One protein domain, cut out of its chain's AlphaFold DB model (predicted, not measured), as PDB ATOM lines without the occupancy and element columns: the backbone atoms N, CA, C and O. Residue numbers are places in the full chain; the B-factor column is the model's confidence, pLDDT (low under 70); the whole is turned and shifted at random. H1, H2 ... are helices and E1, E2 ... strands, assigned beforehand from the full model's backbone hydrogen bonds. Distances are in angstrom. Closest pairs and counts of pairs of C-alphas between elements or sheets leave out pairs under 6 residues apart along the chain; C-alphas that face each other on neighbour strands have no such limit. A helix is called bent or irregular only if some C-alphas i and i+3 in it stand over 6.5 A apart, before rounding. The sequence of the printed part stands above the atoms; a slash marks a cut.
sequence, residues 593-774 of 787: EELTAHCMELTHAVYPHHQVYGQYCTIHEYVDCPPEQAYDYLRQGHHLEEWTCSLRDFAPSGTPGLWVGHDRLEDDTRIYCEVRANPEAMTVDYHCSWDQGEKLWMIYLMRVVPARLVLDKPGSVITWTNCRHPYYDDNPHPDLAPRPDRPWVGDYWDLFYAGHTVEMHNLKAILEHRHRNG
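Overview. This is residues 593 to 774 of the 787 residues of a protein of Streptomyces sp. Ag109_G2-15 (UniProt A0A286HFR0). Seven antiparallel strands form a twisted sheet, curled like part of a barrel, and the long kinked helix H6 lies in its hollow with H3 and H4 over the same sheet. H1 packs on H6, H2 and H5 only graze the sheet, and a long stretch without a named element, residues 724 to 744, leads from E7 into H6. The printed part has 182 residues, with H1 H2 E1 H3 H4 E2 E3 E4 E5 E6 H5 E7 H6 along the chain and the sheet order E1 E7 E6 E5 E4 E3 E2. The class is mixed, helices and strands; the whole is compact, with a radius of gyration of the C-alphas of 16.6 A and spans of 50 by 45 by 29 A.

Arrangement. The edge strands of the sheet are E1, residues 616 to 623, and E2, residues 647 to 652. E2, E3 (residues 658 to 663), E4 (669 to 678), E5 (683 to 690) and E6 (698 to 706) form a meander, each strand the antiparallel neighbour of the one before. In the hairpin of E4 and E5, N 674 and O 687 are within hydrogen-bond range at 2.9 A. E7, residues 716 to 723, is the antiparallel neighbour of E6, with N 705 and O 717 at 2.8 A, and of E1, with N 619 and O 720 at 2.8 A. H6, residues 745 to 772, is on the sheet at a height over the sheet of 7.2 A, over E7, and runs along the strands at 14 degrees on the local plane. H6 has a kink of 75 degrees near residue 752 and is irregular, with C-alphas 747 and 750 7.5 A apart. H3, residues 627 to 634, is over E6 at a height over the sheet of 7.4 A. These two and H4, residues 637 to 643, make two layers, helices on one face of a sheet. H4 touches residues 759 to 766 of H6 alone, the closest C-alphas being those of Trp 643 and Leu 763, 5.1 A apart. H1, residues 593 to 602, is not on the sheet; it touches H6 about perpendicular at 90 degrees, with the C-alphas of Cys 599 and Ala 754 closest at 4.9 A. H2, residues 609 to 613, and H5, residues 707 to 711, only graze the sheet. Every O i to N i+4 pair is within hydrogen-bond range in H1, H2, H3 and H5; H6 has 19 of 24, and H4 0 of 3, with 2 of 4 O i to N i+3 pairs.

Along the chain. H1 begins at C-alpha 593 (0.785, -44.272, -24.479). From first to last C-alpha, H6 measures 36.2 A, E4 29.5 A and E6 26.6 A. H6 ends at C-alpha 772 (-27.441, -35.540, -12.511).

Size, cuts and confidence. The C-alphas farthest apart, those of Asp 712 and Asp 735, are 51.3 A apart. The printed part has no cut, and the link from E7 to H6, 21 residues, is long. The mean pLDDT of the printed part is 86.3; residues 593 to 595, 597 to 613 and 738 to 741 are under 70.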
ATOM      1  N   GLU A 593       0.085 -45.446 -23.929       68.94
ATOM      2  CA  GLU A 593       0.785 -44.272 -24.479       68.94
ATOM      3  C   GLU A 593      -0.013 -42.968 -24.305       68.94
ATOM      4  O   GLU A 593       0.566 -41.932 -23.996       68.94
ATOM      5  N   GLU A 594      -1.337 -43.022 -24.453       69.06
ATOM      6  CA  GLU A 594      -2.242 -41.874 -24.318       69.06
ATOM      7  C   GLU A 594      -2.427 -41.475 -22.850       69.06
ATOM      8  O   GLU A 594      -2.328 -40.297 -22.516       69.06
ATOM      9  N   LEU A 595      -2.571 -42.457 -21.951       69.56
ATOM     10  CA  LEU A 595      -2.557 -42.224 -20.504       69.56
ATOM     11  C   LEU A 595      -1.230 -41.590 -20.064       69.56
ATOM     12  O   LEU A 595      -1.222 -40.623 -19.308       69.56
ATOM     13  N   THR A 596      -0.107 -42.098 -20.581       71.25
ATOM     14  CA  THR A 596       1.220 -41.531 -20.301       71.25
ATOM     15  C   THR A 596       1.315 -40.091 -20.804       71.25
ATOM     16  O   THR A 596       1.812 -39.233 -20.083       71.25
ATOM     17  N   ALA A 597       0.802 -39.796 -22.002       68.19
ATOM     18  CA  ALA A 597       0.786 -38.441 -22.548       68.19
ATOM     19  C   ALA A 597      -0.049 -37.475 -21.691       68.19
ATOM     20  O   ALA A 597       0.439 -36.396 -21.359       68.19
ATOM     21  N   HIS A 598      -1.247 -37.878 -21.256       64.94
ATOM     22  CA  HIS A 598      -2.064 -37.072 -20.342       64.94
ATOM     23  C   HIS A 598      -1.388 -36.845 -18.989       64.94
ATOM     24  O   HIS A 598      -1.398 -35.725 -18.478       64.94
ATOM     25  N   CYS A 599      -0.744 -37.869 -18.425       66.00
ATOM     26  CA  CYS A 599       0.029 -37.696 -17.200       66.00
ATOM     27  C   CYS A 599       1.179 -36.693 -17.395       66.00
ATOM     28  O   CYS A 599       1.398 -35.843 -16.536       66.00
ATOM     29  N   MET A 600       1.871 -36.741 -18.538       67.38
ATOM     30  CA  MET A 600       2.972 -35.823 -18.857       67.38
ATOM     31  C   MET A 600       2.507 -34.373 -19.070       67.38
ATOM     32  O   MET A 600       3.223 -33.441 -18.708       67.38
ATOM     33  N   GLU A 601       1.308 -34.156 -19.616       68.69
ATOM     34  CA  GLU A 601       0.707 -32.817 -19.721       68.69
ATOM     35  C   GLU A 601       0.399 -32.216 -18.343       68.69
ATOM     36  O   GLU A 601       0.632 -31.028 -18.121       68.69
ATOM     37  N   LEU A 602      -0.080 -33.039 -17.404       63.12
ATOM     38  CA  LEU A 602      -0.416 -32.618 -16.040       63.12
ATOM     39  C   LEU A 602       0.821 -32.398 -15.153       63.12
ATOM     40  O   LEU A 602       0.745 -31.658 -14.168       63.12
ATOM     41  N   THR A 603       1.976 -32.969 -15.505       62.56
ATOM     42  CA  THR A 603       3.263 -32.653 -14.868       62.56
ATOM     43  C   THR A 603       3.789 -31.288 -15.335       62.56
ATOM     44  O   THR A 603       4.742 -31.189 -16.106       62.56
ATOM     45  N   HIS A 604       3.169 -30.192 -14.887       54.50
ATOM     46  CA  HIS A 604       3.653 -28.835 -15.162       54.50
ATOM     47  C   HIS A 604       5.051 -28.610 -14.544       54.50
ATOM     48  O   HIS A 604       5.201 -28.439 -13.334       54.50
ATOM     49  N   ALA A 605       6.087 -28.569 -15.388       49.16
ATOM     50  CA  ALA A 605       7.499 -28.421 -15.018       49.16
ATOM     51  C   ALA A 605       7.893 -26.985 -14.599       49.16
ATOM     52  O   ALA A 605       8.781 -26.378 -15.196       49.16
ATOM     53  N   VAL A 606       7.233 -26.422 -13.582       46.88
ATOM     54  CA  VAL A 606       7.599 -25.103 -13.014       46.88
ATOM     55  C   VAL A 606       8.352 -25.245 -11.683       46.88
ATOM     56  O   VAL A 606       9.139 -24.372 -11.328       46.88
ATOM     57  N   TYR A 607       8.213 -26.387 -11.000       45.19
ATOM     58  CA  TYR A 607       8.981 -26.752  -9.806       45.19
ATOM     59  C   TYR A 607       9.412 -28.228  -9.883       45.19
ATOM     60  O   TYR A 607       8.685 -29.038 -10.459       45.19
ATOM     61  N   PRO A 608      10.561 -28.622  -9.306       54.94
ATOM     62  CA  PRO A 608      10.892 -30.033  -9.128       54.94
ATOM     63  C   PRO A 608       9.794 -30.739  -8.318       54.94
ATOM     64  O   PRO A 608       9.382 -30.216  -7.284       54.94
ATOM     65  N   HIS A 609       9.357 -31.935  -8.733       56.41
ATOM     66  CA  HIS A 609       8.283 -32.701  -8.072       56.41
ATOM     67  C   HIS A 609       8.483 -32.808  -6.542       56.41
ATOM     68  O   HIS A 609       7.545 -32.623  -5.768       56.41
ATOM     69  N   HIS A 610       9.733 -32.960  -6.084       57.28
ATOM     70  CA  HIS A 610      10.085 -33.017  -4.661       57.28
ATOM     71  C   HIS A 610       9.858 -31.713  -3.869       57.28
ATOM     72  O   HIS A 610       9.696 -31.780  -2.653       57.28
ATOM     73  N   GLN A 611       9.847 -30.542  -4.518       53.53
ATOM     74  CA  GLN A 611       9.591 -29.255  -3.854       53.53
ATOM     75  C   GLN A 611       8.099 -29.013  -3.593       53.53
ATOM     76  O   GLN A 611       7.769 -28.268  -2.675       53.53
ATOM     77  N   VAL A 612       7.209 -29.642  -4.370       54.19
ATOM     78  CA  VAL A 612       5.750 -29.451  -4.259       54.19
ATOM     79  C   VAL A 612       5.062 -30.660  -3.615       54.19
ATOM     80  O   VAL A 612       4.173 -30.478  -2.788       54.19
ATOM     81  N   TYR A 613       5.505 -31.882  -3.926       61.75
ATOM     82  CA  TYR A 613       4.835 -33.133  -3.535       61.75
ATOM     83  C   TYR A 613       5.745 -34.121  -2.781       61.75
ATOM     84  O   TYR A 613       5.362 -35.264  -2.546       61.75
ATOM     85  N   GLY A 614       6.956 -33.696  -2.385       71.00
ATOM     86  CA  GLY A 614       8.050 -34.562  -1.920       71.00
ATOM     87  C   GLY A 614       7.655 -35.709  -0.984       71.00
ATOM     88  O   GLY A 614       7.868 -36.868  -1.330       71.00
ATOM     89  N   GLN A 615       7.082 -35.406   0.185       82.81
ATOM     90  CA  GLN A 615       6.647 -36.425   1.156       82.81
ATOM     91  C   GLN A 615       5.145 -36.750   1.063       82.81
ATOM     92  O   GLN A 615       4.714 -37.820   1.501       82.81
ATOM     93  N   TYR A 616       4.353 -35.841   0.492       88.00
ATOM     94  CA  TYR A 616       2.895 -35.919   0.449       88.00
ATOM     95  C   TYR A 616       2.392 -35.535  -0.941       88.00
ATOM     96  O   TYR A 616       2.632 -34.425  -1.411       88.00
ATOM     97  N   CYS A 617       1.636 -36.432  -1.562       88.12
ATOM     98  CA  CYS A 617       0.931 -36.182  -2.809       88.12
ATOM     99  C   CYS A 617      -0.551 -35.951  -2.495       88.12
ATOM    100  O   CYS A 617      -1.309 -36.914  -2.362       88.12
ATOM    101  N   THR A 618      -0.955 -34.685  -2.370       90.19
ATOM    102  CA  THR A 618      -2.342 -34.298  -2.070       90.19
ATOM    103  C   THR A 618      -3.028 -33.709  -3.296       90.19
ATOM    104  O   THR A 618      -2.554 -32.721  -3.859       90.19
ATOM    105  N   ILE A 619      -4.191 -34.250  -3.648       91.56
ATOM    106  CA  ILE A 619      -5.099 -33.692  -4.652       91.56
ATOM    107  C   ILE A 619      -6.486 -33.459  -4.057       91.56
ATOM    108  O   ILE A 619      -6.871 -34.064  -3.053       91.56
ATOM    109  N   HIS A 620      -7.237 -32.543  -4.656       94.12
ATOM    110  CA  HIS A 620      -8.582 -32.213  -4.211       94.12
ATOM    111  C   HIS A 620      -9.425 -31.692  -5.365       94.12
ATOM    112  O   HIS A 620      -8.910 -31.043  -6.271       94.12
ATOM    113  N   GLU A 621     -10.725 -31.953  -5.310       96.81
ATOM    114  CA  GLU A 621     -11.641 -31.556  -6.369       96.81
ATOM    115  C   GLU A 621     -13.058 -31.326  -5.822       96.81
ATOM    116  O   GLU A 621     -13.503 -31.981  -4.873       96.81
ATOM    117  N   TYR A 622     -13.767 -30.371  -6.423       97.38
ATOM    118  CA  TYR A 622     -15.200 -30.193  -6.242       97.38
ATOM    119  C   TYR A 622     -15.969 -31.178  -7.127       97.38
ATOM    120  O   TYR A 622     -15.731 -31.255  -8.334       97.38
ATOM    121  N   VAL A 623     -16.953 -31.851  -6.534       97.00
ATOM    122  CA  VAL A 623     -17.840 -32.803  -7.206       97.00
ATOM    123  C   VAL A 623     -19.291 -32.392  -6.967       97.00
ATOM    124  O   VAL A 623     -19.727 -32.268  -5.819       97.00
ATOM    125  N   ASP A 624     -20.056 -32.215  -8.044       96.12
ATOM    126  CA  ASP A 624     -21.500 -31.945  -8.004       96.12
ATOM    127  C   ASP A 624     -22.313 -33.210  -7.654       96.12
ATOM    128  O   ASP A 624     -23.065 -33.765  -8.454       96.12
ATOM    129  N   CYS A 625     -22.097 -33.713  -6.439       96.31
ATOM    130  CA  CYS A 625     -22.750 -34.880  -5.854       96.31
ATOM    131  C   CYS A 625     -22.899 -34.658  -4.335       96.31
ATOM    132  O   CYS A 625     -21.965 -34.134  -3.716       96.31
ATOM    133  N   PRO A 626     -24.036 -35.016  -3.704       96.88
ATOM    134  CA  PRO A 626     -24.217 -34.899  -2.261       96.88
ATOM    135  C   PRO A 626     -23.139 -35.664  -1.477       96.88
ATOM    136  O   PRO A 626     -22.789 -36.782  -1.864       96.88
ATOM    137  N   PRO A 627     -22.628 -35.101  -0.370       95.81
ATOM    138  CA  PRO A 627     -21.496 -35.671   0.359       95.81
ATOM    139  C   PRO A 627     -21.782 -37.069   0.903       95.81
ATOM    140  O   PRO A 627     -20.895 -37.917   0.880       95.81
ATOM    141  N   GLU A 628     -23.016 -37.357   1.316       94.81
ATOM    142  CA  GLU A 628     -23.409 -38.687   1.784       94.81
ATOM    143  C   GLU A 628     -23.324 -39.724   0.655       94.81
ATOM    144  O   GLU A 628     -22.829 -40.825   0.867       94.81
ATOM    145  N   GLN A 629     -23.727 -39.349  -0.567       94.88
ATOM    146  CA  GLN A 629     -23.683 -40.227  -1.742       94.88
ATOM    147  C   GLN A 629     -22.246 -40.467  -2.217       94.88
ATOM    148  O   GLN A 629     -21.889 -41.599  -2.540       94.88
ATOM    149  N   ALA A 630     -21.412 -39.423  -2.224       95.00
ATOM    150  CA  ALA A 630     -19.994 -39.540  -2.560       95.00
ATOM    151  C   ALA A 630     -19.234 -40.399  -1.531       95.00
ATOM    152  O   ALA A 630     -18.432 -41.253  -1.906       95.00
ATOM    153  N   TYR A 631     -19.520 -40.224  -0.237       96.62
ATOM    154  CA  TYR A 631     -18.946 -41.047   0.829       96.62
ATOM    155  C   TYR A 631     -19.401 -42.512   0.742       96.62
ATOM    156  O   TYR A 631     -18.570 -43.419   0.827       96.62
ATOM    157  N   ASP A 632     -20.698 -42.758   0.527       94.44
ATOM    158  CA  ASP A 632     -21.240 -44.114   0.382       94.44
ATOM    159  C   ASP A 632     -20.660 -44.862  -0.823       94.44
ATOM    160  O   ASP A 632     -20.499 -46.083  -0.754       94.44
ATOM    161  N   TYR A 633     -20.329 -44.140  -1.897       95.19
ATOM    162  CA  TYR A 633     -19.619 -44.679  -3.054       95.19
ATOM    163  C   TYR A 633     -18.175 -45.060  -2.706       95.19
ATOM    164  O   TYR A 633     -17.774 -46.200  -2.917       95.19
ATOM    165  N   LEU A 634     -17.406 -44.141  -2.113       94.19
ATOM    166  CA  LEU A 634     -15.990 -44.370  -1.799       94.19
ATOM    167  C   LEU A 634     -15.772 -45.500  -0.783       94.19
ATOM    168  O   LEU A 634     -14.850 -46.295  -0.918       94.19
ATOM    169  N   ARG A 635     -16.634 -45.645   0.230       93.25
ATOM    170  CA  ARG A 635     -16.455 -46.711   1.237       93.25
ATOM    171  C   ARG A 635     -16.702 -48.131   0.705       93.25
ATOM    172  O   ARG A 635     -16.546 -49.091   1.459       93.25
ATOM    173  N   GLN A 636     -17.159 -48.283  -0.537       89.62
ATOM    174  CA  GLN A 636     -17.455 -49.580  -1.138       89.62
ATOM    175  C   GLN A 636     -16.316 -50.006  -2.059       89.62
ATOM    176  O   GLN A 636     -16.163 -49.487  -3.161       89.62
ATOM    177  N   GLY A 637     -15.533 -50.984  -1.594       81.94
ATOM    178  CA  GLY A 637     -14.305 -51.413  -2.261       81.94
ATOM    179  C   GLY A 637     -14.481 -51.759  -3.735       81.94
ATOM    180  O   GLY A 637     -13.668 -51.327  -4.541       81.94
ATOM    181  N   HIS A 638     -15.560 -52.443  -4.129       84.25
ATOM    182  CA  HIS A 638     -15.767 -52.821  -5.533       84.25
ATOM    183  C   HIS A 638     -15.814 -51.627  -6.492       84.25
ATOM    184  O   HIS A 638     -15.463 -51.787  -7.649       84.25
ATOM    185  N   HIS A 639     -16.177 -50.424  -6.039       89.75
ATOM    186  CA  HIS A 639     -16.195 -49.250  -6.911       89.75
ATOM    187  C   HIS A 639     -14.794 -48.761  -7.312       89.75
ATOM    188  O   HIS A 639     -14.695 -48.009  -8.277       89.75
ATOM    189  N   LEU A 640     -13.713 -49.195  -6.645       89.12
ATOM    190  CA  LEU A 640     -12.335 -48.863  -7.042       89.12
ATOM    191  C   LEU A 640     -12.066 -49.189  -8.517       89.12
ATOM    192  O   LEU A 640     -11.466 -48.375  -9.213       89.12
ATOM    193  N   GLU A 641     -12.565 -50.314  -9.036       90.12
ATOM    194  CA  GLU A 641     -12.361 -50.700 -10.444       90.12
ATOM    195  C   GLU A 641     -13.102 -49.797 -11.452       90.12
ATOM    196  O   GLU A 641     -12.817 -49.830 -12.652       90.12
ATOM    197  N   GLU A 642     -14.071 -48.991 -10.996       90.25
ATOM    198  CA  GLU A 642     -14.847 -48.110 -11.872       90.25
ATOM    199  C   GLU A 642     -14.080 -46.838 -12.251       90.25
ATOM    200  O   GLU A 642     -14.152 -46.412 -13.409       90.25
ATOM    201  N   TRP A 643     -13.382 -46.233 -11.284       90.56
ATOM    202  CA  TRP A 643     -12.751 -44.915 -11.430       90.56
ATOM    203  C   TRP A 643     -11.223 -44.965 -11.542       90.56
ATOM    204  O   TRP A 643     -10.624 -44.022 -12.060       90.56
ATOM    205  N   THR A 644     -10.592 -46.068 -11.134       89.50
ATOM    206  CA  THR A 644      -9.153 -46.272 -11.349       89.50
ATOM    207  C   THR A 644      -8.842 -46.630 -12.802       89.50
ATOM    208  O   THR A 644      -9.608 -47.311 -13.504       89.50
ATOM    209  N   CYS A 645      -7.689 -46.168 -13.279       84.38
ATOM    210  CA  CYS A 645      -7.333 -46.276 -14.692       84.38
ATOM    211  C   CYS A 645      -7.070 -47.731 -15.110       84.38
ATOM    212  O   CYS A 645      -7.451 -48.129 -16.217       84.38
ATOM    213  N   SER A 646      -6.452 -48.519 -14.224       84.25
ATOM    214  CA  SER A 646      -5.826 -49.805 -14.552       84.25
ATOM    215  C   SER A 646      -6.388 -51.029 -13.824       84.25
ATOM    216  O   SER A 646      -6.272 -52.129 -14.360       84.25
ATOM    217  N   LEU A 647      -6.993 -50.879 -12.640       89.12
ATOM    218  CA  LEU A 647      -7.435 -52.003 -11.806       89.12
ATOM    219  C   LEU A 647      -8.693 -52.670 -12.372       89.12
ATOM    220  O   LEU A 647      -9.731 -52.023 -12.501       89.12
ATOM    221  N   ARG A 648      -8.636 -53.973 -12.657       91.06
ATOM    222  CA  ARG A 648      -9.778 -54.772 -13.133       91.06
ATOM    223  C   ARG A 648      -9.887 -56.100 -12.400       91.06
ATOM    224  O   ARG A 648      -8.947 -56.529 -11.732       91.06
ATOM    225  N   ASP A 649     -11.030 -56.761 -12.563       88.12
ATOM    226  CA  ASP A 649     -11.336 -58.051 -11.937       88.12
ATOM    227  C   ASP A 649     -11.264 -57.972 -10.402       88.12
ATOM    228  O   ASP A 649     -10.721 -58.865  -9.747       88.12
ATOM    229  N   PHE A 650     -11.749 -56.866  -9.825       90.88
ATOM    230  CA  PHE A 650     -11.559 -56.564  -8.413       90.88
ATOM    231  C   PHE A 650     -12.633 -57.241  -7.556       90.88
ATOM    232  O   PHE A 650     -13.798 -56.845  -7.535       90.88
ATOM    233  N   ALA A 651     -12.241 -58.279  -6.824       88.50
ATOM    234  CA  ALA A 651     -13.161 -59.133  -6.078       88.50
ATOM    235  C   ALA A 651     -12.672 -59.402  -4.645       88.50
ATOM    236  O   ALA A 651     -11.477 -59.267  -4.358       88.50
ATOM    237  N   PRO A 652     -13.564 -59.817  -3.723       87.25
ATOM    238  CA  PRO A 652     -13.150 -60.266  -2.400       87.25
ATOM    239  C   PRO A 652     -12.163 -61.431  -2.515       87.25
ATOM    240  O   PRO A 652     -12.392 -62.395  -3.247       87.25
ATOM    241  N   SER A 653     -11.066 -61.348  -1.774       85.38
ATOM    242  CA  SER A 653     -10.089 -62.428  -1.666       85.38
ATOM    243  C   SER A 653     -10.568 -63.522  -0.695       85.38
ATOM    244  O   SER A 653     -11.655 -63.451  -0.122       85.38
ATOM    245  N   GLY A 654      -9.729 -64.538  -0.461       77.69
ATOM    246  CA  GLY A 654      -9.959 -65.530   0.596       77.69
ATOM    247  C   GLY A 654      -9.799 -64.989   2.026       77.69
ATOM    248  O   GLY A 654     -10.210 -65.667   2.968       77.69
ATOM    249  N   THR A 655      -9.232 -63.789   2.200       83.88
ATOM    250  CA  THR A 655      -9.030 -63.139   3.503       83.88
ATOM    251  C   THR A 655     -10.161 -62.131   3.771       83.88
ATOM    252  O   THR A 655     -10.436 -61.284   2.914       83.88
ATOM    253  N   PRO A 656     -10.836 -62.173   4.941       83.50
ATOM    254  CA  PRO A 656     -11.938 -61.259   5.253       83.50
ATOM    255  C   PRO A 656     -11.539 -59.781   5.147       83.50
ATOM    256  O   PRO A 656     -10.556 -59.359   5.745       83.50
ATOM    257  N   GLY A 657     -12.324 -58.991   4.408       83.31
ATOM    258  CA  GLY A 657     -12.101 -57.547   4.233       83.31
ATOM    259  C   GLY A 657     -11.040 -57.171   3.192       83.31
ATOM    260  O   GLY A 657     -10.959 -56.003   2.817       83.31
ATOM    261  N   LEU A 658     -10.284 -58.145   2.679       91.25
ATOM    262  CA  LEU A 658      -9.261 -57.937   1.662       91.25
ATOM    263  C   LEU A 658      -9.819 -58.214   0.266       91.25
ATOM    264  O   LEU A 658     -10.387 -59.279   0.015       91.25
ATOM    265  N   TRP A 659      -9.583 -57.288  -0.652       92.56
ATOM    266  CA  TRP A 659      -9.931 -57.394  -2.063       92.56
ATOM    267  C   TRP A 659      -8.677 -57.556  -2.914       92.56
ATOM    268  O   TRP A 659      -7.602 -57.081  -2.540       92.56
ATOM    269  N   VAL A 660      -8.810 -58.233  -4.051       93.38
ATOM    270  CA  VAL A 660      -7.724 -58.456  -5.007       93.38
ATOM    271  C   VAL A 660      -8.216 -58.227  -6.429       93.38
ATOM    272  O   VAL A 660      -9.327 -58.623  -6.772       93.38
ATOM    273  N   GLY A 661      -7.383 -57.599  -7.252       90.69
ATOM    274  CA  GLY A 661      -7.612 -57.424  -8.684       90.69
ATOM    275  C   GLY A 661      -6.296 -57.366  -9.447       90.69
ATOM    276  O   GLY A 661      -5.226 -57.589  -8.875       90.69
ATOM    277  N   HIS A 662      -6.378 -57.066 -10.736       88.75
ATOM    278  CA  HIS A 662      -5.237 -57.010 -11.643       88.75
ATOM    279  C   HIS A 662      -5.010 -55.585 -12.126       88.75
ATOM    280  O   HIS A 662      -5.940 -54.940 -12.613       88.75
ATOM    281  N   ASP A 663      -3.771 -55.119 -12.028       86.25
ATOM    282  CA  ASP A 663      -3.332 -53.951 -12.774       86.25
ATOM    283  C   ASP A 663      -3.181 -54.338 -14.250       86.25
ATOM    284  O   ASP A 663      -2.602 -55.375 -14.573       86.25
ATOM    285  N   ARG A 664      -3.754 -53.541 -15.153       84.38
ATOM    286  CA  ARG A 664      -3.691 -53.796 -16.598       84.38
ATOM    287  C   ARG A 664      -2.631 -52.959 -17.326       84.38
ATOM    288  O   ARG A 664      -2.510 -53.091 -18.542       84.38
ATOM    289  N   LEU A 665      -1.890 -52.092 -16.629       74.88
ATOM    290  CA  LEU A 665      -0.768 -51.340 -17.207       74.88
ATOM    291  C   LEU A 665       0.507 -52.183 -17.257       74.88
ATOM    292  O   LEU A 665       1.303 -52.008 -18.186       74.88
ATOM    293  N   GLU A 666       0.679 -53.085 -16.291       74.12
ATOM    294  CA  GLU A 666       1.786 -54.039 -16.212       74.12
ATOM    295  C   GLU A 666       1.276 -55.484 -16.144       74.12
ATOM    296  O   GLU A 666       0.434 -55.825 -15.311       74.12
ATOM    297  N   ASP A 667       1.819 -56.354 -16.998       71.75
ATOM    298  CA  ASP A 667       1.385 -57.751 -17.104       71.75
ATOM    299  C   ASP A 667       1.522 -58.502 -15.758       71.75
ATOM    300  O   ASP A 667       2.526 -58.386 -15.049       71.75
ATOM    301  N   ASP A 668       0.511 -59.313 -15.417       76.69
ATOM    302  CA  ASP A 668       0.441 -60.177 -14.223       76.69
ATOM    303  C   ASP A 668       0.637 -59.486 -12.851       76.69
ATOM    304  O   ASP A 668       1.078 -60.129 -11.891       76.69
ATOM    305  N   THR A 669       0.314 -58.200 -12.717       85.56
ATOM    306  CA  THR A 669       0.454 -57.476 -11.440       85.56
ATOM    307  C   THR A 669      -0.842 -57.529 -10.634       85.56
ATOM    308  O   THR A 669      -1.899 -57.107 -11.105       85.56
ATOM    309  N   ARG A 670      -0.788 -58.045  -9.398       90.00
ATOM    310  CA  ARG A 670      -1.953 -58.115  -8.501       90.00
ATOM    311  C   ARG A 670      -1.976 -56.940  -7.537       90.00
ATOM    312  O   ARG A 670      -1.000 -56.692  -6.832       90.00
ATOM    313  N   ILE A 671      -3.119 -56.275  -7.437       91.19
ATOM    314  CA  ILE A 671      -3.353 -55.203  -6.471       91.19
ATOM    315  C   ILE A 671      -4.223 -55.749  -5.348       91.19
ATOM    316  O   ILE A 671      -5.318 -56.255  -5.589       91.19
ATOM    317  N   TYR A 672      -3.734 -55.620  -4.120       93.75
ATOM    318  CA  TYR A 672      -4.464 -55.959  -2.905       93.75
ATOM    319  C   TYR A 672      -4.930 -54.686  -2.223       93.75
ATOM    320  O   TYR A 672      -4.160 -53.729  -2.153       93.75
ATOM    321  N   CYS A 673      -6.161 -54.662  -1.714       95.06
ATOM    322  CA  CYS A 673      -6.686 -53.490  -1.026       95.06
ATOM    323  C   CYS A 673      -7.682 -53.840   0.091       95.06
ATOM    324  O   CYS A 673      -8.581 -54.662  -0.088       95.06
ATOM    325  N   GLU A 674      -7.538 -53.180   1.238       95.50
ATOM    326  CA  GLU A 674      -8.483 -53.177   2.359       95.50
ATOM    327  C   GLU A 674      -9.032 -51.752   2.534       95.50
ATOM    328  O   GLU A 674      -8.270 -50.786   2.576       95.50
ATOM    329  N   VAL A 675     -10.356 -51.612   2.630       94.56
ATOM    330  CA  VAL A 675     -11.032 -50.313   2.789       94.56
ATOM    331  C   VAL A 675     -11.367 -50.095   4.262       94.56
ATOM    332  O   VAL A 675     -12.094 -50.893   4.856       94.56
ATOM    333  N   ARG A 676     -10.902 -48.988   4.847       95.06
ATOM    334  CA  ARG A 676     -11.255 -48.574   6.213       95.06
ATOM    335  C   ARG A 676     -11.993 -47.249   6.172       95.06
ATOM    336  O   ARG A 676     -11.464 -46.270   5.670       95.06
ATOM    337  N   ALA A 677     -13.214 -47.203   6.692       95.69
ATOM    338  CA  ALA A 677     -14.051 -46.009   6.611       95.69
ATOM    339  C   ALA A 677     -14.584 -45.583   7.982       95.69
ATOM    340  O   ALA A 677     -14.922 -46.429   8.814       95.69
ATOM    341  N   ASN A 678     -14.697 -44.271   8.198       96.00
ATOM    342  CA  ASN A 678     -15.342 -43.686   9.369       96.00
ATOM    343  C   ASN A 678     -16.487 -42.753   8.923       96.00
ATOM    344  O   ASN A 678     -16.213 -41.682   8.374       96.00
ATOM    345  N   PRO A 679     -17.760 -43.116   9.179       93.00
ATOM    346  CA  PRO A 679     -18.912 -42.339   8.722       93.00
ATOM    347  C   PRO A 679     -19.092 -41.013   9.460       93.00
ATOM    348  O   PRO A 679     -19.579 -40.063   8.858       93.00
ATOM    349  N   GLU A 680     -18.675 -40.912  10.725       91.44
ATOM    350  CA  GLU A 680     -18.782 -39.662  11.489       91.44
ATOM    351  C   GLU A 680     -17.825 -38.593  10.951       91.44
ATOM    352  O   GLU A 680     -18.151 -37.407  10.928       91.44
ATOM    353  N   ALA A 681     -16.642 -39.016  10.493       91.38
ATOM    354  CA  ALA A 681     -15.619 -38.132   9.938       91.38
ATOM    355  C   ALA A 681     -15.656 -38.025   8.400       91.38
ATOM    356  O   ALA A 681     -14.951 -37.182   7.835       91.38
ATOM    357  N   MET A 682     -16.461 -38.866   7.739       96.31
ATOM    358  CA  MET A 682     -16.516 -39.055   6.283       96.31
ATOM    359  C   MET A 682     -15.136 -39.319   5.658       96.31
ATOM    360  O   MET A 682     -14.793 -38.768   4.608       96.31
ATOM    361  N   THR A 683     -14.331 -40.147   6.329       97.56
ATOM    362  CA  THR A 683     -12.998 -40.551   5.864       97.56
ATOM    363  C   THR A 683     -13.018 -41.968   5.315       97.56
ATOM    364  O   THR A 683     -13.734 -42.830   5.834       97.56
ATOM    365  N   VAL A 684     -12.224 -42.202   4.275       96.88
ATOM    366  CA  VAL A 684     -12.021 -43.512   3.652       96.88
ATOM    367  C   VAL A 684     -10.532 -43.678   3.390       96.88
ATOM    368  O   VAL A 684      -9.945 -42.883   2.663       96.88
ATOM    369  N   ASP A 685      -9.940 -44.716   3.964       96.50
ATOM    370  CA  ASP A 685      -8.546 -45.077   3.767       96.50
ATOM    371  C   ASP A 685      -8.484 -46.364   2.938       96.50
ATOM    372  O   ASP A 685      -9.054 -47.392   3.323       96.50
ATOM    373  N   TYR A 686      -7.781 -46.319   1.808       95.69
ATOM    374  CA  TYR A 686      -7.466 -47.514   1.027       95.69
ATOM    375  C   TYR A 686      -6.059 -47.979   1.372       95.69
ATOM    376  O   TYR A 686      -5.074 -47.303   1.076       95.69
ATOM    377  N   HIS A 687      -5.975 -49.133   2.022       96.00
ATOM    378  CA  HIS A 687      -4.722 -49.779   2.376       96.00
ATOM    379  C   HIS A 687      -4.356 -50.757   1.270       96.00
ATOM    380  O   HIS A 687      -5.027 -51.772   1.120       96.00
ATOM    381  N   CYS A 688      -3.303 -50.471   0.512       94.06
ATOM    382  CA  CYS A 688      -2.968 -51.176  -0.718       94.06
ATOM    383  C   CYS A 688      -1.572 -51.816  -0.701       94.06
ATOM    384  O   CYS A 688      -0.673 -51.405   0.040       94.06
ATOM    385  N   SER A 689      -1.378 -52.811  -1.566       92.38
ATOM    386  CA  SER A 689      -0.059 -53.328  -1.948       92.38
ATOM    387  C   SER A 689      -0.073 -53.871  -3.379       92.38
ATOM    388  O   SER A 689      -1.111 -54.318  -3.872       92.38
ATOM    389  N   TRP A 690       1.080 -53.826  -4.051       90.56
ATOM    390  CA  TRP A 690       1.290 -54.477  -5.347       90.56
ATOM    391  C   TRP A 690       2.047 -55.783  -5.114       90.56
ATOM    392  O   TRP A 690       3.136 -55.776  -4.549       90.56
ATOM    393  N   ASP A 691       1.437 -56.906  -5.494       88.62
ATOM    394  CA  ASP A 691       1.928 -58.288  -5.391       88.62
ATOM    395  C   ASP A 691       2.249 -58.828  -3.989       88.62
ATOM    396  O   ASP A 691       2.500 -60.021  -3.833       88.62
ATOM    397  N   GLN A 692       2.159 -58.005  -2.946       90.00
ATOM    398  CA  GLN A 692       2.591 -58.362  -1.591       90.00
ATOM    399  C   GLN A 692       1.465 -58.850  -0.668       90.00
ATOM    400  O   GLN A 692       1.659 -58.975   0.545       90.00
ATOM    401  N   GLY A 693       0.288 -59.158  -1.215       89.56
ATOM    402  CA  GLY A 693      -0.822 -59.721  -0.452       89.56
ATOM    403  C   GLY A 693      -1.240 -58.821   0.711       89.56
ATOM    404  O   GLY A 693      -1.509 -57.634   0.545       89.56
ATOM    405  N   GLU A 694      -1.248 -59.392   1.915       90.12
ATOM    406  CA  GLU A 694      -1.677 -58.738   3.160       90.12
ATOM    407  C   GLU A 694      -0.695 -57.675   3.693       90.12
ATOM    408  O   GLU A 694      -0.963 -57.031   4.708       90.12
ATOM    409  N   LYS A 695       0.455 -57.457   3.042       92.31
ATOM    410  CA  LYS A 695       1.420 -56.412   3.431       92.31
ATOM    411  C   LYS A 695       0.998 -55.052   2.875       92.31
ATOM    412  O   LYS A 695       1.639 -54.510   1.985       92.31
ATOM    413  N   LEU A 696      -0.102 -54.514   3.393       92.62
ATOM    414  CA  LEU A 696      -0.707 -53.267   2.925       92.62
ATOM    415  C   LEU A 696      -0.018 -52.046   3.553       92.62
ATOM    416  O   LEU A 696      -0.285 -51.697   4.703       92.62
ATOM    417  N   TRP A 697       0.888 -51.411   2.812       92.94
ATOM    418  CA  TRP A 697       1.686 -50.270   3.287       92.94
ATOM    419  C   TRP A 697       1.470 -48.989   2.474       92.94
ATOM    420  O   TRP A 697       1.789 -47.902   2.957       92.94
ATOM    421  N   MET A 698       0.916 -49.097   1.265       93.12
ATOM    422  CA  MET A 698       0.553 -47.954   0.435       93.12
ATOM    423  C   MET A 698      -0.837 -47.481   0.850       93.12
ATOM    424  O   MET A 698      -1.823 -48.149   0.558       93.12
ATOM    425  N   ILE A 699      -0.915 -46.372   1.584       93.75
ATOM    426  CA  ILE A 699      -2.172 -45.901   2.174       93.75
ATOM    427  C   ILE A 699      -2.623 -44.621   1.479       93.75
ATOM    428  O   ILE A 699      -1.940 -43.595   1.538       93.75
ATOM    429  N   TYR A 700      -3.801 -44.685   0.869       94.75
ATOM    430  CA  TYR A 700      -4.484 -43.545   0.275       94.75
ATOM    431  C   TYR A 700      -5.530 -43.011   1.246       94.75
ATOM    432  O   TYR A 700      -6.518 -43.685   1.528       94.75
ATOM    433  N   LEU A 701      -5.307 -41.803   1.754       96.31
ATOM    434  CA  LEU A 701      -6.166 -41.152   2.740       96.31
ATOM    435  C   LEU A 701      -7.167 -40.253   2.020       96.31
ATOM    436  O   LEU A 701      -6.761 -39.278   1.383       96.31
ATOM    437  N   MET A 702      -8.461 -40.544   2.129       96.94
ATOM    438  CA  MET A 702      -9.512 -39.739   1.513       96.94
ATOM    439  C   MET A 702     -10.477 -39.147   2.531       96.94
ATOM    440  O   MET A 702     -10.787 -39.737   3.567       96.94
ATOM    441  N   ARG A 703     -11.009 -37.969   2.201       97.31
ATOM    442  CA  ARG A 703     -12.065 -37.312   2.972       97.31
ATOM    443  C   ARG A 703     -13.070 -36.637   2.057       97.31
ATOM    444  O   ARG A 703     -12.686 -35.928   1.127       97.31
ATOM    445  N   VAL A 704     -14.347 -36.813   2.375       97.75
ATOM    446  CA  VAL A 704     -15.449 -36.075   1.755       97.75
ATOM    447  C   VAL A 704     -15.867 -34.947   2.690       97.75
ATOM    448  O   VAL A 704     -16.170 -35.168   3.861       97.75
ATOM    449  N   VAL A 705     -15.874 -33.720   2.181       97.19
ATOM    450  CA  VAL A 705     -16.287 -32.522   2.914       97.19
ATOM    451  C   VAL A 705     -17.515 -31.932   2.223       97.19
ATOM    452  O   VAL A 705     -17.463 -31.688   1.016       97.19
ATOM    453  N   PRO A 706     -18.620 -31.654   2.939       97.44
ATOM    454  CA  PRO A 706     -19.749 -30.937   2.358       97.44
ATOM    455  C   PRO A 706     -19.297 -29.594   1.768       97.44
ATOM    456  O   PRO A 706     -18.823 -28.723   2.503       97.44
ATOM    457  N   ALA A 707     -19.475 -29.389   0.458       96.25
ATOM    458  CA  ALA A 707     -19.029 -28.163  -0.212       96.25
ATOM    459  C   ALA A 707     -19.708 -26.914   0.367       96.25
ATOM    460  O   ALA A 707     -19.121 -25.836   0.378       96.25
ATOM    461  N   ARG A 708     -20.904 -27.069   0.948       96.31
ATOM    462  CA  ARG A 708     -21.621 -25.996   1.646       96.31
ATOM    463  C   ARG A 708     -20.808 -25.398   2.797       96.31
ATOM    464  O   ARG A 708     -20.905 -24.204   3.032       96.31
ATOM    465  N   LEU A 709     -20.010 -26.203   3.500       93.88
ATOM    466  CA  LEU A 709     -19.233 -25.741   4.655       93.88
ATOM    467  C   LEU A 709     -17.990 -24.936   4.259       93.88
ATOM    468  O   LEU A 709     -17.544 -24.098   5.034       93.88
ATOM    469  N   VAL A 710     -17.420 -25.212   3.083       94.25
ATOM    470  CA  VAL A 710     -16.100 -24.695   2.676       94.25
ATOM    471  C   VAL A 710     -16.140 -23.777   1.454       94.25
ATOM    472  O   VAL A 710     -15.226 -22.980   1.271       94.25
ATOM    473  N   LEU A 711     -17.187 -23.865   0.632       92.81
ATOM    474  CA  LEU A 711     -17.360 -23.116  -0.620       92.81
ATOM    475  C   LEU A 711     -18.744 -22.450  -0.747       92.81
ATOM    476  O   LEU A 711     -19.026 -21.864  -1.787       92.81
ATOM    477  N   ASP A 712     -19.614 -22.579   0.261       93.81
ATOM    478  CA  ASP A 712     -20.986 -22.037   0.282       93.81
ATOM    479  C   ASP A 712     -21.842 -22.399  -0.956       93.81
ATOM    480  O   ASP A 712     -22.636 -21.611  -1.469       93.81
ATOM    481  N   LYS A 713     -21.690 -23.631  -1.462       92.12
ATOM    482  CA  LYS A 713     -22.490 -24.183  -2.572       92.12
ATOM    483  C   LYS A 713     -22.851 -25.659  -2.339       92.12
ATOM    484  O   LYS A 713     -22.168 -26.319  -1.556       92.12
ATOM    485  N   PRO A 714     -23.933 -26.199  -2.942       94.56
ATOM    486  CA  PRO A 714     -24.235 -27.633  -2.856       94.56
ATOM    487  C   PRO A 714     -23.100 -28.484  -3.449       94.56
ATOM    488  O   PRO A 714     -22.275 -27.967  -4.192       94.56
ATOM    489  N   GLY A 715     -23.054 -29.773  -3.104       96.56
ATOM    490  CA  GLY A 715     -22.045 -30.720  -3.591       96.56
ATOM    491  C   GLY A 715     -21.006 -31.112  -2.539       96.56
ATOM    492  O   GLY A 715     -21.199 -30.908  -1.334       96.56
ATOM    493  N   SER A 716     -19.889 -31.660  -3.011       97.88
ATOM    494  CA  SER A 716     -18.806 -32.213  -2.195       97.88
ATOM    495  C   SER A 716     -17.454 -31.631  -2.587       97.88
ATOM    496  O   SER A 716     -17.223 -31.301  -3.747       97.88
ATOM    497  N   VAL A 717     -16.542 -31.547  -1.627       97.25
ATOM    498  CA  VAL A 717     -15.103 -31.431  -1.869       97.25
ATOM    499  C   VAL A 717     -14.472 -32.744  -1.431       97.25
ATOM    500  O   VAL A 717     -14.627 -33.141  -0.276       97.25
ATOM    501  N   ILE A 718     -13.790 -33.427  -2.346       97.75
ATOM    502  CA  ILE A 718     -13.085 -34.677  -2.059       97.75
ATOM    503  C   ILE A 718     -11.596 -34.369  -2.005       97.75
ATOM    504  O   ILE A 718     -11.051 -33.796  -2.943       97.75
ATOM    505  N   THR A 719     -10.942 -34.739  -0.906       96.31
ATOM    506  CA  THR A 719      -9.485 -34.645  -0.751       96.31
ATOM    507  C   THR A 719      -8.882 -36.038  -0.728       96.31
ATOM    508  O   THR A 719      -9.438 -36.912  -0.062       96.31
ATOM    509  N   TRP A 720      -7.742 -36.225  -1.384       94.94
ATOM    510  CA  TRP A 720      -7.001 -37.480  -1.437       94.94
ATOM    511  C   TRP A 720      -5.509 -37.212  -1.245       94.94
ATOM    512  O   TRP A 720      -4.915 -36.441  -1.994       94.94
ATOM    513  N   THR A 721      -4.912 -37.861  -0.248       94.44
ATOM    514  CA  THR A 721      -3.481 -37.787   0.048       94.44
ATOM    515  C   THR A 721      -2.835 -39.170  -0.010       94.44
ATOM    516  O   THR A 721      -3.272 -40.085   0.685       94.44
ATOM    517  N   ASN A 722      -1.756 -39.309  -0.784       91.94
ATOM    518  CA  ASN A 722      -0.812 -40.427  -0.687       91.94
ATOM    519  C   ASN A 722       0.469 -39.960   0.028       91.94
ATOM    520  O   ASN A 722       0.996 -38.887  -0.271       91.94
ATOM    521  N   CYS A 723       0.981 -40.761   0.959       90.25
ATOM    522  CA  CYS A 723       2.194 -40.464   1.725       90.25
ATOM    523  C   CYS A 723       3.367 -41.304   1.214       90.25
ATOM    524  O   CYS A 723       3.225 -42.517   1.057       90.25
ATOM    525  N   ARG A 724       4.547 -40.697   1.034       89.75
ATOM    526  CA  ARG A 724       5.750 -41.413   0.583       89.75
ATOM    527  C   ARG A 724       6.305 -42.315   1.689       89.75
ATOM    528  O   ARG A 724       7.148 -41.902   2.483       89.75
ATOM    529  N   HIS A 725       5.806 -43.543   1.774       92.19
ATOM    530  CA  HIS A 725       6.353 -44.563   2.665       92.19
ATOM    531  C   HIS A 725       7.782 -44.949   2.225       92.19
ATOM    532  O   HIS A 725       8.013 -45.064   1.022       92.19
ATOM    533  N   PRO A 726       8.726 -45.242   3.144       90.75
ATOM    534  CA  PRO A 726      10.086 -45.680   2.782       90.75
ATOM    535  C   PRO A 726      10.147 -46.888   1.835       90.75
ATOM    536  O   PRO A 726      11.132 -47.091   1.138       90.75
ATOM    537  N   TYR A 727       9.075 -47.681   1.780       92.44
ATOM    538  CA  TYR A 727       8.986 -48.852   0.906       92.44
ATOM    539  C   TYR A 727       8.815 -48.519  -0.580       92.44
ATOM    540  O   TYR A 727       8.981 -49.403  -1.417       92.44
ATOM    541  N   TYR A 728       8.526 -47.261  -0.931       89.56
ATOM    542  CA  TYR A 728       8.664 -46.817  -2.317       89.56
ATOM    543  C   TYR A 728      10.132 -46.815  -2.754       89.56
ATOM    544  O   TYR A 728      10.412 -47.201  -3.878       89.56
ATOM    545  N   ASP A 729      11.066 -46.448  -1.876       86.81
ATOM    546  CA  ASP A 729      12.489 -46.435  -2.224       86.81
ATOM    547  C   ASP A 729      13.105 -47.840  -2.093       86.81
ATOM    548  O   ASP A 729      13.858 -48.267  -2.963       86.81
ATOM    549  N   ASP A 730      12.714 -48.592  -1.054       85.50
ATOM    550  CA  ASP A 730      13.260 -49.920  -0.756       85.50
ATOM    551  C   ASP A 730      12.157 -50.973  -0.562       85.50
ATOM    552  O   ASP A 730      11.457 -50.983   0.452       85.50
ATOM    553  N   ASN A 731      12.029 -51.923  -1.495       86.06
ATOM    554  CA  ASN A 731      11.061 -53.016  -1.370       86.06
ATOM    555  C   ASN A 731      11.424 -53.958  -0.188       86.06
ATOM    556  O   ASN A 731      12.423 -54.678  -0.268       86.06
ATOM    557  N   PRO A 732      10.603 -54.038   0.882       80.00
ATOM    558  CA  PRO A 732      10.904 -54.829   2.083       80.00
ATOM    559  C   PRO A 732      10.576 -56.325   1.946       80.00
ATOM    560  O   PRO A 732      10.960 -57.121   2.805       80.00
ATOM    561  N   HIS A 733       9.828 -56.706   0.906       84.50
ATOM    562  CA  HIS A 733       9.377 -58.075   0.646       84.50
ATOM    563  C   HIS A 733       9.662 -58.459  -0.816       84.50
ATOM    564  O   HIS A 733       8.728 -58.694  -1.596       84.50
ATOM    565  N   PRO A 734      10.945 -58.490  -1.229       80.62
ATOM    566  CA  PRO A 734      11.327 -58.846  -2.594       80.62
ATOM    567  C   PRO A 734      10.983 -60.303  -2.933       80.62
ATOM    568  O   PRO A 734      10.822 -60.642  -4.096       80.62
ATOM    569  N   ASP A 735      10.820 -61.163  -1.928       82.56
ATOM    570  CA  ASP A 735      10.376 -62.551  -2.058       82.56
ATOM    571  C   ASP A 735       8.908 -62.679  -2.497       82.56
ATOM    572  O   ASP A 735       8.559 -63.620  -3.210       82.56
ATOM    573  N   LEU A 736       8.059 -61.719  -2.114       81.31
ATOM    574  CA  LEU A 736       6.643 -61.675  -2.498       81.31
ATOM    575  C   LEU A 736       6.418 -60.975  -3.847       81.31
ATOM    576  O   LEU A 736       5.432 -61.254  -4.523       81.31
ATOM    577  N   ALA A 737       7.356 -60.121  -4.266       73.56
ATOM    578  CA  ALA A 737       7.359 -59.447  -5.566       73.56
ATOM    579  C   ALA A 737       8.677 -59.704  -6.341       73.56
ATOM    580  O   ALA A 737       9.412 -58.760  -6.632       73.56
ATOM    581  N   PRO A 738       8.995 -60.964  -6.703       60.69
ATOM    582  CA  PRO A 738      10.339 -61.393  -7.110       60.69
ATOM    583  C   PRO A 738      10.708 -61.084  -8.570       60.69
ATOM    584  O   PRO A 738      11.535 -61.789  -9.141       60.69
ATOM    585  N   ARG A 739      10.088 -60.085  -9.209       67.38
ATOM    586  CA  ARG A 739      10.263 -59.793 -10.644       67.38
ATOM    587  C   ARG A 739      11.223 -58.604 -10.858       67.38
ATOM    588  O   ARG A 739      10.769 -57.467 -10.758       67.38
ATOM    589  N   PRO A 740      12.529 -58.835 -11.113       62.62
ATOM    590  CA  PRO A 740      13.529 -57.776 -11.314       62.62
ATOM    591  C   PRO A 740      13.497 -57.141 -12.715       62.62
ATOM    592  O   PRO A 740      14.230 -56.194 -12.977       62.62
ATOM    593  N   ASP A 741      12.701 -57.687 -13.632       68.12
ATOM    594  CA  ASP A 741      12.563 -57.275 -15.030       68.12
ATOM    595  C   ASP A 741      11.493 -56.193 -15.258       68.12
ATOM    596  O   ASP A 741      11.318 -55.740 -16.389       68.12
ATOM    597  N   ARG A 742      10.812 -55.741 -14.196       72.62
ATOM    598  CA  ARG A 742       9.802 -54.676 -14.248       72.62
ATOM    599  C   ARG A 742      10.096 -53.556 -13.239       72.62
ATOM    600  O   ARG A 742      10.694 -53.837 -12.198       72.62
ATOM    601  N   PRO A 743       9.641 -52.320 -13.507       76.50
ATOM    602  CA  PRO A 743       9.726 -51.226 -12.547       76.50
ATOM    603  C   PRO A 743       9.004 -51.556 -11.235       76.50
ATOM    604  O   PRO A 743       7.941 -52.184 -11.222       76.50
ATOM    605  N   TRP A 744       9.582 -51.116 -10.123       85.81
ATOM    606  CA  TRP A 744       8.945 -51.141  -8.815       85.81
ATOM    607  C   TRP A 744       7.865 -50.057  -8.737       85.81
ATOM    608  O   TRP A 744       7.972 -49.017  -9.378       85.81
ATOM    609  N   VAL A 745       6.831 -50.249  -7.908       85.12
ATOM    610  CA  VAL A 745       5.767 -49.240  -7.736       85.12
ATOM    611  C   VAL A 745       6.322 -47.869  -7.314       85.12
ATOM    612  O   VAL A 745       5.766 -46.834  -7.674       85.12
ATOM    613  N   GLY A 746       7.454 -47.845  -6.603       85.38
ATOM    614  CA  GLY A 746       8.154 -46.613  -6.242       85.38
ATOM    615  C   GLY A 746       8.817 -45.864  -7.392       85.38
ATOM    616  O   GLY A 746       8.934 -44.643  -7.301       85.38
ATOM    617  N   ASP A 747       9.147 -46.536  -8.498       85.44
ATOM    618  CA  ASP A 747       9.679 -45.883  -9.703       85.44
ATOM    619  C   ASP A 747       8.635 -44.955 -10.353       85.44
ATOM    620  O   ASP A 747       8.978 -44.048 -11.110       85.44
ATOM    621  N   TYR A 748       7.353 -45.139 -10.020       84.94
ATOM    622  CA  TYR A 748       6.242 -44.306 -10.479       84.94
ATOM    623  C   TYR A 748       5.895 -43.151  -9.531       84.94
ATOM    624  O   TYR A 748       4.962 -42.402  -9.826       84.94
ATOM    625  N   TRP A 749       6.623 -42.962  -8.421       86.56
ATOM    626  CA  TRP A 749       6.300 -41.932  -7.423       86.56
ATOM    627  C   TRP A 749       6.164 -40.530  -8.036       86.56
ATOM    628  O   TRP A 749       5.239 -39.791  -7.700       86.56
ATOM    629  N   ASP A 750       7.031 -40.180  -8.987       81.44
ATOM    630  CA  ASP A 750       7.000 -38.872  -9.653       81.44
ATOM    631  C   ASP A 750       5.821 -38.692 -10.628       81.44
ATOM    632  O   ASP A 750       5.542 -37.577 -11.068       81.44
ATOM    633  N   LEU A 751       5.095 -39.769 -10.938       81.75
ATOM    634  CA  LEU A 751       3.889 -39.752 -11.767       81.75
ATOM    635  C   LEU A 751       2.598 -39.825 -10.947       81.75
ATOM    636  O   LEU A 751       1.521 -39.608 -11.502       81.75
ATOM    637  N   PHE A 752       2.672 -40.096  -9.641       85.75
ATOM    638  CA  PHE A 752       1.488 -40.293  -8.803       85.75
ATOM    639  C   PHE A 752       0.585 -39.069  -8.741       85.75
ATOM    640  O   PHE A 752      -0.630 -39.223  -8.800       85.75
ATOM    641  N   TYR A 753       1.135 -37.853  -8.707       85.81
ATOM    642  CA  TYR A 753       0.304 -36.648  -8.756       85.81
ATOM    643  C   TYR A 753      -0.572 -36.600 -10.014       85.81
ATOM    644  O   TYR A 753      -1.778 -36.356  -9.936       85.81
ATOM    645  N   ALA A 754       0.024 -36.879 -11.174       84.31
ATOM    646  CA  ALA A 754      -0.680 -36.855 -12.446       84.31
ATOM    647  C   ALA A 754      -1.661 -38.032 -12.569       84.31
ATOM    648  O   ALA A 754      -2.824 -37.823 -12.909       84.31
ATOM    649  N   GLY A 755      -1.231 -39.244 -12.207       87.12
ATOM    650  CA  GLY A 755      -2.076 -40.440 -12.213       87.12
ATOM    651  C   GLY A 755      -3.293 -40.303 -11.297       87.12
ATOM    652  O   GLY A 755      -4.423 -40.492 -11.744       87.12
ATOM    653  N   HIS A 756      -3.095 -39.869 -10.049       90.94
ATOM    654  CA  HIS A 756      -4.199 -39.635  -9.117       90.94
ATOM    655  C   HIS A 756      -5.139 -38.529  -9.613       90.94
ATOM    656  O   HIS A 756      -6.346 -38.621  -9.412       90.94
ATOM    657  N   THR A 757      -4.618 -37.484 -10.268       89.75
ATOM    658  CA  THR A 757      -5.452 -36.423 -10.862       89.75
ATOM    659  C   THR A 757      -6.390 -36.989 -11.931       89.75
ATOM    660  O   THR A 757      -7.581 -36.678 -11.922       89.75
ATOM    661  N   VAL A 758      -5.897 -37.868 -12.811       89.81
ATOM    662  CA  VAL A 758      -6.738 -38.555 -13.810       89.81
ATOM    663  C   VAL A 758      -7.821 -39.396 -13.126       89.81
ATOM    664  O   VAL A 758      -8.997 -39.300 -13.473       89.81
ATOM    665  N   GLU A 759      -7.457 -40.167 -12.104       93.38
ATOM    666  CA  GLU A 759      -8.406 -41.005 -11.362       93.38
ATOM    667  C   GLU A 759      -9.442 -40.182 -10.571       93.38
ATOM    668  O   GLU A 759     -10.620 -40.540 -10.519       93.38
ATOM    669  N   MET A 760      -9.056 -39.023 -10.031       94.81
ATOM    670  CA  MET A 760      -9.976 -38.072  -9.397       94.81
ATOM    671  C   MET A 760     -10.966 -37.478 -10.407       94.81
ATOM    672  O   MET A 760     -12.149 -37.321 -10.093       94.81
ATOM    673  N   HIS A 761     -10.526 -37.185 -11.634       94.06
ATOM    674  CA  HIS A 761     -11.424 -36.738 -12.699       94.06
ATOM    675  C   HIS A 761     -12.414 -37.832 -13.117       94.06
ATOM    676  O   HIS A 761     -13.597 -37.534 -13.299       94.06
ATOM    677  N   ASN A 762     -11.978 -39.094 -13.194       94.31
ATOM    678  CA  ASN A 762     -12.872 -40.228 -13.438       94.31
ATOM    679  C   ASN A 762     -13.934 -40.349 -12.337       94.31
ATOM    680  O   ASN A 762     -15.128 -40.431 -12.633       94.31
ATOM    681  N   LEU A 763     -13.505 -40.310 -11.070       95.44
ATOM    682  CA  LEU A 763     -14.393 -40.346  -9.909       95.44
ATOM    683  C   LEU A 763     -15.441 -39.228  -9.987       95.44
ATOM    684  O   LEU A 763     -16.640 -39.489  -9.878       95.44
ATOM    685  N   LYS A 764     -15.003 -37.989 -10.239       95.62
ATOM    686  CA  LYS A 764     -15.893 -36.838 -10.429       95.62
ATOM    687  C   LYS A 764     -16.897 -37.078 -11.551       95.62
ATOM    688  O   LYS A 764     -18.096 -36.923 -11.331       95.62
ATOM    689  N   ALA A 765     -16.429 -37.483 -12.730       93.69
ATOM    690  CA  ALA A 765     -17.281 -37.696 -13.893       93.69
ATOM    691  C   ALA A 765     -18.371 -38.744 -13.613       93.69
ATOM    692  O   ALA A 765     -19.537 -38.514 -13.941       93.69
ATOM    693  N   ILE A 766     -18.020 -39.851 -12.953       93.88
ATOM    694  CA  ILE A 766     -18.959 -40.920 -12.586       93.88
ATOM    695  C   ILE A 766     -20.000 -40.415 -11.581       93.88
ATOM    696  O   ILE A 766     -21.203 -40.574 -11.812       93.88
ATOM    697  N   LEU A 767     -19.554 -39.787 -10.489       94.94
ATOM    698  CA  LEU A 767     -20.436 -39.296  -9.429       94.94
ATOM    699  C   LEU A 767     -21.406 -38.228  -9.949       94.94
ATOM    700  O   LEU A 767     -22.614 -38.333  -9.727       94.94
ATOM    701  N   GLU A 768     -20.908 -37.238 -10.692       94.62
ATOM    702  CA  GLU A 768     -21.731 -36.167 -11.262       94.62
ATOM    703  C   GLU A 768     -22.673 -36.682 -12.348       94.62
ATOM    704  O   GLU A 768     -23.800 -36.201 -12.474       94.62
ATOM    705  N   HIS A 769     -22.236 -37.640 -13.168       91.44
ATOM    706  CA  HIS A 769     -23.100 -38.236 -14.181       91.44
ATOM    707  C   HIS A 769     -24.254 -38.997 -13.525       91.44
ATOM    708  O   HIS A 769     -25.414 -38.754 -13.862       91.44
ATOM    709  N   ARG A 770     -23.961 -39.882 -12.564       91.94
ATOM    710  CA  ARG A 770     -24.996 -40.661 -11.875       91.94
ATOM    711  C   ARG A 770     -25.950 -39.756 -11.105       91.94
ATOM    712  O   ARG A 770     -27.161 -39.903 -11.249       91.94
ATOM    713  N   HIS A 771     -25.419 -38.771 -10.382       91.94
ATOM    714  CA  HIS A 771     -26.227 -37.821  -9.629       91.94
ATOM    715  C   HIS A 771     -27.165 -37.004 -10.532       91.94
ATOM    716  O   HIS A 771     -28.376 -36.995 -10.308       91.94
ATOM    717  N   ARG A 772     -26.641 -36.379 -11.598       90.56
ATOM    718  CA  ARG A 772     -27.441 -35.540 -12.511       90.56
ATOM    719  C   ARG A 772     -28.519 -36.313 -13.263       90.56
ATOM    720  O   ARG A 772     -29.554 -35.739 -13.591       90.56
ATOM    721  N   ASN A 773     -28.292 -37.598 -13.527       87.75
ATOM    722  CA  ASN A 773     -29.241 -38.452 -14.239       87.75
ATOM    723  C   ASN A 773     -30.163 -39.256 -13.302       87.75
ATOM    724  O   ASN A 773     -30.920 -40.100 -13.775       87.75
ATOM    725  N   GLY A 774     -30.117 -39.015 -11.984       85.50
ATOM    726  CA  GLY A 774     -30.952 -39.721 -11.007       85.50
ATOM    727  C   GLY A 774     -30.659 -41.223 -10.904       85.50
ATOM    728  O   GLY A 774     -31.518 -41.990 -10.471       85.50
TER     729      GLY A 774